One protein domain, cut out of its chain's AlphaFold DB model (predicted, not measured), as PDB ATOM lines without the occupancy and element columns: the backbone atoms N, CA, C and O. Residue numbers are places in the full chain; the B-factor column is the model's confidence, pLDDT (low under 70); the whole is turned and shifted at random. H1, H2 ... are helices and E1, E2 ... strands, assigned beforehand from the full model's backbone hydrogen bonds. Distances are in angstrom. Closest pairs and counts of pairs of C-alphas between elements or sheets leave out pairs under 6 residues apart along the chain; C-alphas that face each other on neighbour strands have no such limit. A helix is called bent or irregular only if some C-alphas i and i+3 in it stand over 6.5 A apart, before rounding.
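This is residues 81 to 129 of the 226 residues of an uncharacterized protein of Puccinia triticina (isolate 1-1 / race 1 (BBBD)) (UniProt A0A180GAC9). What shape does this domain have? It is a rod in which a long helix, H1, leads straight into a small two-stranded hairpin, E1 and E2, that turns off to the side, and a second helix, H2, lies aslant beyond it toward the other end. Residues 81 to 92 of H1 stick out free at one end, as do residues 121 to 126 at the other, of which 121 to 125 belong to H2. What is it built of? The printed part has 49 residues, with two named helices and two named strands in the order H1, E1, E2, H2, the strands antiparallel, and its class is mixed, helices and strands. How spread out is it? It is only just extended, close to loose, with a radius of gyration of the C-alphas of 14.8 A and spans of 51 by 20 by 16 A.

Where is the sheet? Strand E1 is residues 97 to 100, 9.5 A from first to last C-alpha, and strand E2 is residues 103 to 106, 10.1 A. C-alpha 103 is at (351.024, 347.948, 288.809). Where are the helices? H1 is residues 81 to 96, 22.6 A long, and begins with C-alpha 81 at (349.106, 361.335, 316.836). H2 is residues 113 to 125, 18.1 A long, and ends with C-alpha 125 at (357.060, 361.062, 270.733).

How do the two strands pair? E1 and E2 form a hairpin, antiparallel with 137 degrees between their directions. The C-alphas of Leu 97 and Pro 106 face each other at 4.5 A, and N 98 with O 105 at 2.8 A and N 103 with O 100 at 3.0 A are within hydrogen-bond range. Where does H1 come near the sheet? The closest C-alphas of H1 and E2 are those of Arg 96 and Pro 106, 5.9 A apart, while the centres of the two elements are 17.8 A apart. Which parts stay away from each other? H1 and H2 are apart, and E1 and H2 are apart. How do the helix backbones look? In H1 and H2 every O i to N i+4 pair is within hydrogen-bond range, and neither helix is bent.

How large is it? The two C-alphas farthest apart are those of Gln 81 and Ala 129, the first and last printed residues, at 50.7 A. Without the stretches that stand free, the remaining 31 residues span 32 by 17 by 14 A. Is the backbone continuous, and are its links long? The printed part has no cut; the links H1 to E1 and E1 to E2 are tight, and the link E2 to H2, with 6 residues, is short. Where is confidence low? The mean pLDDT of the printed part is 87.0, and residues 126 to 129 are under 70.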
ATOM      1  N   GLN A  81     347.966 360.800 317.581       81.25
ATOM      2  CA  GLN A  81     349.106 361.335 316.836       81.25
ATOM      3  C   GLN A  81     349.719 360.298 315.883       81.25
ATOM      4  O   GLN A  81     349.916 360.590 314.718       81.25
ATOM      5  N   VAL A  82     349.941 359.065 316.349       87.38
ATOM      6  CA  VAL A  82     350.481 357.974 315.519       87.38
ATOM      7  C   VAL A  82     349.519 357.625 314.383       87.38
ATOM      8  O   VAL A  82     349.959 357.294 313.287       87.38
ATOM      9  N   GLN A  83     348.207 357.710 314.629       83.88
ATOM     10  CA  GLN A  83     347.200 357.515 313.584       83.88
ATOM     11  C   GLN A  83     347.204 358.659 312.563       83.88
ATOM     12  O   GLN A  83     347.115 358.391 311.371       83.88
ATOM     13  N   ALA A  84     347.334 359.909 313.013       89.25
ATOM     14  CA  ALA A  84     347.404 361.073 312.133       89.25
ATOM     15  C   ALA A  84     348.668 361.052 311.262       89.25
ATOM     16  O   ALA A  84     348.568 361.212 310.050       89.25
ATOM     17  N   ASP A  85     349.828 360.773 311.861       93.31
ATOM     18  CA  ASP A  85     351.100 360.657 311.143       93.31
ATOM     19  C   ASP A  85     351.049 359.495 310.131       93.31
ATOM     20  O   ASP A  85     351.583 359.586 309.029       93.31
ATOM     21  N   PHE A  86     350.380 358.389 310.480       93.94
ATOM     22  CA  PHE A  86     350.179 357.270 309.560       93.94
ATOM     23  C   PHE A  86     349.279 357.643 308.377       93.94
ATOM     24  O   PHE A  86     349.624 357.320 307.241       93.94
ATOM     25  N   GLU A  87     348.153 358.318 308.624       93.81
ATOM     26  CA  GLU A  87     347.254 358.781 307.560       93.81
ATOM     27  C   GLU A  87     347.980 359.759 306.630       93.81
ATOM     28  O   GLU A  87     347.931 359.595 305.414       93.81
ATOM     29  N   GLU A  88     348.755 360.693 307.190       95.44
ATOM     30  CA  GLU A  88     349.592 361.612 306.416       95.44
ATOM     31  C   GLU A  88     350.573 360.847 305.521       95.44
ATOM     32  O   GLU A  88     350.646 361.111 304.322       95.44
ATOM     33  N   ILE A  89     351.278 359.846 306.059       95.12
ATOM     34  CA  ILE A  89     352.205 359.004 305.286       95.12
ATOM     35  C   ILE A  89     351.477 358.245 304.162       95.12
ATOM     36  O   ILE A  89     352.025 358.090 303.062       95.12
ATOM     37  N   MET A  90     350.266 357.754 304.427       93.19
ATOM     38  CA  MET A  90     349.452 357.030 303.449       93.19
ATOM     39  C   MET A  90     348.957 357.948 302.331       93.19
ATOM     40  O   MET A  90     349.082 357.589 301.154       93.19
ATOM     41  N   ASP A  91     348.477 359.138 302.675       93.50
ATOM     42  CA  ASP A  91     348.067 360.169 301.723       93.50
ATOM     43  C   ASP A  91     349.237 360.609 300.845       93.50
ATOM     44  O   ASP A  91     349.120 360.674 299.620       93.50
ATOM     45  N   ASP A  92     350.405 360.811 301.444       93.94
ATOM     46  CA  ASP A  92     351.641 361.140 300.743       93.94
ATOM     47  C   ASP A  92     352.047 360.055 299.739       93.94
ATOM     48  O   ASP A  92     352.458 360.328 298.603       93.94
ATOM     49  N   PHE A  93     351.945 358.791 300.149       92.69
ATOM     50  CA  PHE A  93     352.270 357.654 299.299       92.69
ATOM     51  C   PHE A  93     351.299 357.543 298.116       92.69
ATOM     52  O   PHE A  93     351.738 357.405 296.968       92.69
ATOM     53  N   LEU A  94     349.995 357.650 298.377       90.31
ATOM     54  CA  LEU A  94     348.939 357.573 297.362       90.31
ATOM     55  C   LEU A  94     348.875 358.827 296.476       90.31
ATOM     56  O   LEU A  94     348.477 358.744 295.313       90.31
ATOM     57  N   GLY A  95     349.330 359.975 296.974       90.62
ATOM     58  CA  GLY A  95     349.469 361.209 296.204       90.62
ATOM     59  C   GLY A  95     350.584 361.131 295.158       90.62
ATOM     60  O   GLY A  95     350.468 361.713 294.078       90.62
ATOM     61  N   ARG A  96     351.651 360.369 295.435       90.19
ATOM     62  CA  ARG A  96     352.794 360.185 294.519       90.19
ATOM     63  C   ARG A  96     352.629 359.010 293.560       90.19
ATOM     64  O   ARG A  96     353.263 358.997 292.501       90.19
ATOM     65  N   LEU A  97     351.816 358.014 293.911       91.12
ATOM     66  CA  LEU A  97     351.706 356.756 293.178       91.12
ATOM     67  C   LEU A  97     350.256 356.429 292.813       91.12
ATOM     68  O   LEU A  97     349.351 356.469 293.634       91.12
ATOM     69  N   LYS A  98     350.044 356.022 291.563       90.12
ATOM     70  CA  LYS A  98     348.764 355.549 291.043       90.12
ATOM     71  C   LYS A  98     348.890 354.116 290.541       90.12
ATOM     72  O   LYS A  98     349.844 353.758 289.851       90.12
ATOM     73  N   VAL A  99     347.878 353.297 290.823       89.81
ATOM     74  CA  VAL A  99     347.777 351.945 290.265       89.81
ATOM     75  C   VAL A  99     347.259 352.021 288.827       89.81
ATOM     76  O   VAL A  99     346.155 352.505 288.571       89.81
ATOM     77  N   LEU A 100     348.054 351.532 287.875       86.31
ATOM     78  CA  LEU A 100     347.705 351.415 286.458       86.31
ATOM     79  C   LEU A 100     347.922 349.966 286.011       86.31
ATOM     80  O   LEU A 100     349.029 349.440 286.100       86.31
ATOM     81  N   GLY A 101     346.857 349.301 285.549       89.25
ATOM     82  CA  GLY A 101     346.933 347.910 285.079       89.25
ATOM     83  C   GLY A 101     347.444 346.926 286.141       89.25
ATOM     84  O   GLY A 101     348.229 346.038 285.825       89.25
ATOM     85  N   GLY A 102     347.072 347.135 287.410       92.81
ATOM     86  CA  GLY A 102     347.525 346.316 288.540       92.81
ATOM     87  C   GLY A 102     348.966 346.577 288.995       92.81
ATOM     88  O   GLY A 102     349.452 345.884 289.884       92.81
ATOM     89  N   LYS A 103     349.662 347.564 288.415       92.00
ATOM     90  CA  LYS A 103     351.024 347.948 288.809       92.00
ATOM     91  C   LYS A 103     351.042 349.346 289.413       92.00
ATOM     92  O   LYS A 103     350.403 350.255 288.890       92.00
ATOM     93  N   MET A 104     351.818 349.523 290.479       91.69
ATOM     94  CA  MET A 104     352.063 350.832 291.080       91.69
ATOM     95  C   MET A 104     353.000 351.647 290.178       91.69
ATOM     96  O   MET A 104     354.065 351.160 289.785       91.69
ATOM     97  N   LYS A 105     352.596 352.863 289.807       90.69
ATOM     98  CA  LYS A 105     353.358 353.769 288.936       90.69
ATOM     99  C   LYS A 105     353.332 355.194 289.489       90.69
ATOM    100  O   LYS A 105     352.341 355.553 290.117       90.69
ATOM    101  N   PRO A 106     354.368 356.018 289.251       91.94
ATOM    102  CA  PRO A 106     354.324 357.440 289.581       91.94
ATOM    103  C   PRO A 106     353.100 358.127 288.974       91.94
ATOM    104  O   PRO A 106     352.680 357.802 287.857       91.94
ATOM    105  N   VAL A 107     352.519 359.068 289.716       91.50
ATOM    106  CA  VAL A 107     351.453 359.922 289.195       91.50
ATOM    107  C   VAL A 107     352.013 360.756 288.049       91.50
ATOM    108  O   VAL A 107     353.015 361.448 288.180       91.50
ATOM    109  N   MET A 108     351.347 360.658 286.902       88.75
ATOM    110  CA  MET A 108     351.685 361.433 285.717       88.75
ATOM    111  C   MET A 108     351.350 362.910 285.907       88.75
ATOM    112  O   MET A 108     350.329 363.227 286.524       88.75
ATOM    113  N   ALA A 109     352.168 363.782 285.313       87.75
ATOM    114  CA  ALA A 109     351.915 365.215 285.282       87.75
ATOM    115  C   ALA A 109     350.548 365.532 284.648       87.75
ATOM    116  O   ALA A 109     350.092 364.848 283.728       87.75
ATOM    117  N   GLY A 110     349.899 366.579 285.160       86.56
ATOM    118  CA  GLY A 110     348.588 367.030 284.703       86.56
ATOM    119  C   GLY A 110     347.435 366.619 285.619       86.56
ATOM    120  O   GLY A 110     347.402 365.520 286.175       86.56
ATOM    121  N   ASN A 111     346.460 367.516 285.770       86.31
ATOM    122  CA  ASN A 111     345.295 367.297 286.632       86.31
ATOM    123  C   ASN A 111     344.136 366.673 285.845       86.31
ATOM    124  O   ASN A 111     343.375 365.870 286.390       86.31
ATOM    125  N   SER A 112     344.034 366.983 284.549       88.19
ATOM    126  CA  SER A 112     343.050 366.387 283.649       88.19
ATOM    127  C   SER A 112     343.547 365.052 283.077       88.19
ATOM    128  O   SER A 112     344.741 364.891 282.810       88.19
ATOM    129  N   PRO A 113     342.654 364.077 282.814       87.75
ATOM    130  CA  PRO A 113     342.996 362.898 282.018       87.75
ATOM    131  C   PRO A 113     343.613 363.245 280.655       87.75
ATOM    132  O   PRO A 113     344.444 362.486 280.159       87.75
ATOM    133  N   LEU A 114     343.223 364.383 280.068       91.31
ATOM    134  CA  LEU A 114     343.776 364.863 278.802       91.31
ATOM    135  C   LEU A 114     345.258 365.234 278.951       91.31
ATOM    136  O   LEU A 114     346.087 364.709 278.217       91.31
ATOM    137  N   ASP A 115     345.597 366.031 279.965       90.25
ATOM    138  CA  ASP A 115     346.971 366.463 280.255       90.25
ATOM    139  C   ASP A 115     347.913 365.268 280.481       90.25
ATOM    140  O   ASP A 115     349.059 365.248 280.025       90.25
ATOM    141  N   LYS A 116     347.410 364.221 281.150       90.50
ATOM    142  CA  LYS A 116     348.154 362.969 281.369       90.50
ATOM    143  C   LYS A 116     348.417 362.234 280.057       90.50
ATOM    144  O   LYS A 116     349.506 361.703 279.855       90.50
ATOM    145  N   LEU A 117     347.437 362.205 279.150       90.00
ATOM    146  CA  LEU A 117     347.634 361.649 277.811       90.00
ATOM    147  C   LEU A 117     348.628 362.478 277.001       90.00
ATOM    148  O   LEU A 117     349.434 361.901 276.276       90.00
ATOM    149  N   ASP A 118     348.600 363.799 277.128       87.75
ATOM    150  CA  ASP A 118     349.538 364.678 276.431       87.75
ATOM    151  C   ASP A 118     350.963 364.524 276.968       87.75
ATOM    152  O   ASP A 118     351.911 364.530 276.184       87.75
ATOM    153  N   THR A 119     351.113 364.248 278.265       87.62
ATOM    154  CA  THR A 119     352.393 363.857 278.872       87.62
ATOM    155  C   THR A 119     352.896 362.538 278.278       87.62
ATOM    156  O   THR A 119     354.016 362.496 277.780       87.62
ATOM    157  N   LEU A 120     352.058 361.490 278.203       86.44
ATOM    158  CA  LEU A 120     352.436 360.221 277.548       86.44
ATOM    159  C   LEU A 120     352.831 360.420 276.087       86.44
ATOM    160  O   LEU A 120     353.812 359.844 275.623       86.44
ATOM    161  N   ARG A 121     352.049 361.208 275.348       88.44
ATOM    162  CA  ARG A 121     352.333 361.503 273.943       88.44
ATOM    163  C   ARG A 121     353.664 362.229 273.816       88.44
ATOM    164  O   ARG A 121     354.451 361.845 272.969       88.44
ATOM    165  N   SER A 122     353.931 363.212 274.666       84.62
ATOM    166  CA  SER A 122     355.178 363.983 274.640       84.62
ATOM    167  C   SER A 122     356.391 363.150 275.061       84.62
ATOM    168  O   SER A 122     357.458 363.300 274.488       84.62
ATOM    169  N   GLU A 123     356.252 362.238 276.022       83.62
ATOM    170  CA  GLU A 123     357.343 361.340 276.424       83.62
ATOM    171  C   GLU A 123     357.636 360.278 275.355       83.62
ATOM    172  O   GLU A 123     358.796 360.008 275.052       83.62
ATOM    173  N   LEU A 124     356.595 359.692 274.753       82.19
ATOM    174  CA  LEU A 124     356.742 358.656 273.724       82.19
ATOM    175  C   LEU A 124     357.176 359.215 272.367       82.19
ATOM    176  O   LEU A 124     357.917 358.549 271.647       82.19
ATOM    177  N   LEU A 125     356.695 360.403 271.992       79.56
ATOM    178  CA  LEU A 125     357.060 361.062 270.733       79.56
ATOM    179  C   LEU A 125     358.284 361.984 270.893       79.56
ATOM    180  O   LEU A 125     358.772 362.511 269.893       79.56
ATOM    181  N   GLY A 126     358.797 362.153 272.117       66.81
ATOM    182  CA  GLY A 126     359.837 363.127 272.450       66.81
ATOM    183  C   GLY A 126     359.292 364.558 272.575       66.81
ATOM    184  O   GLY A 126     358.191 364.842 272.086       66.81
ATOM    185  N   PRO A 127     360.039 365.473 273.236       59.66
ATOM    186  CA  PRO A 127     359.623 366.861 273.428       59.66
ATOM    187  C   PRO A 127     359.225 367.445 272.079       59.66
ATOM    188  O   PRO A 127     360.065 367.522 271.184       59.66
ATOM    189  N   ALA A 128     357.925 367.742 271.960       56.34
ATOM    190  CA  ALA A 128     357.219 368.283 270.805       56.34
ATOM    191  C   ALA A 128     358.095 368.379 269.554       56.34
ATOM    192  O   ALA A 128     358.696 369.424 269.336       56.34
ATOM    193  N   ALA A 129     358.181 367.275 268.798       56.25
ATOM    194  CA  ALA A 129     358.696 367.212 267.433       56.25
ATOM    195  C   ALA A 129     359.677 368.349 267.108       56.25
ATOM    196  O   ALA A 129     359.281 369.356 266.517       56.25
TER     197      ALA A 129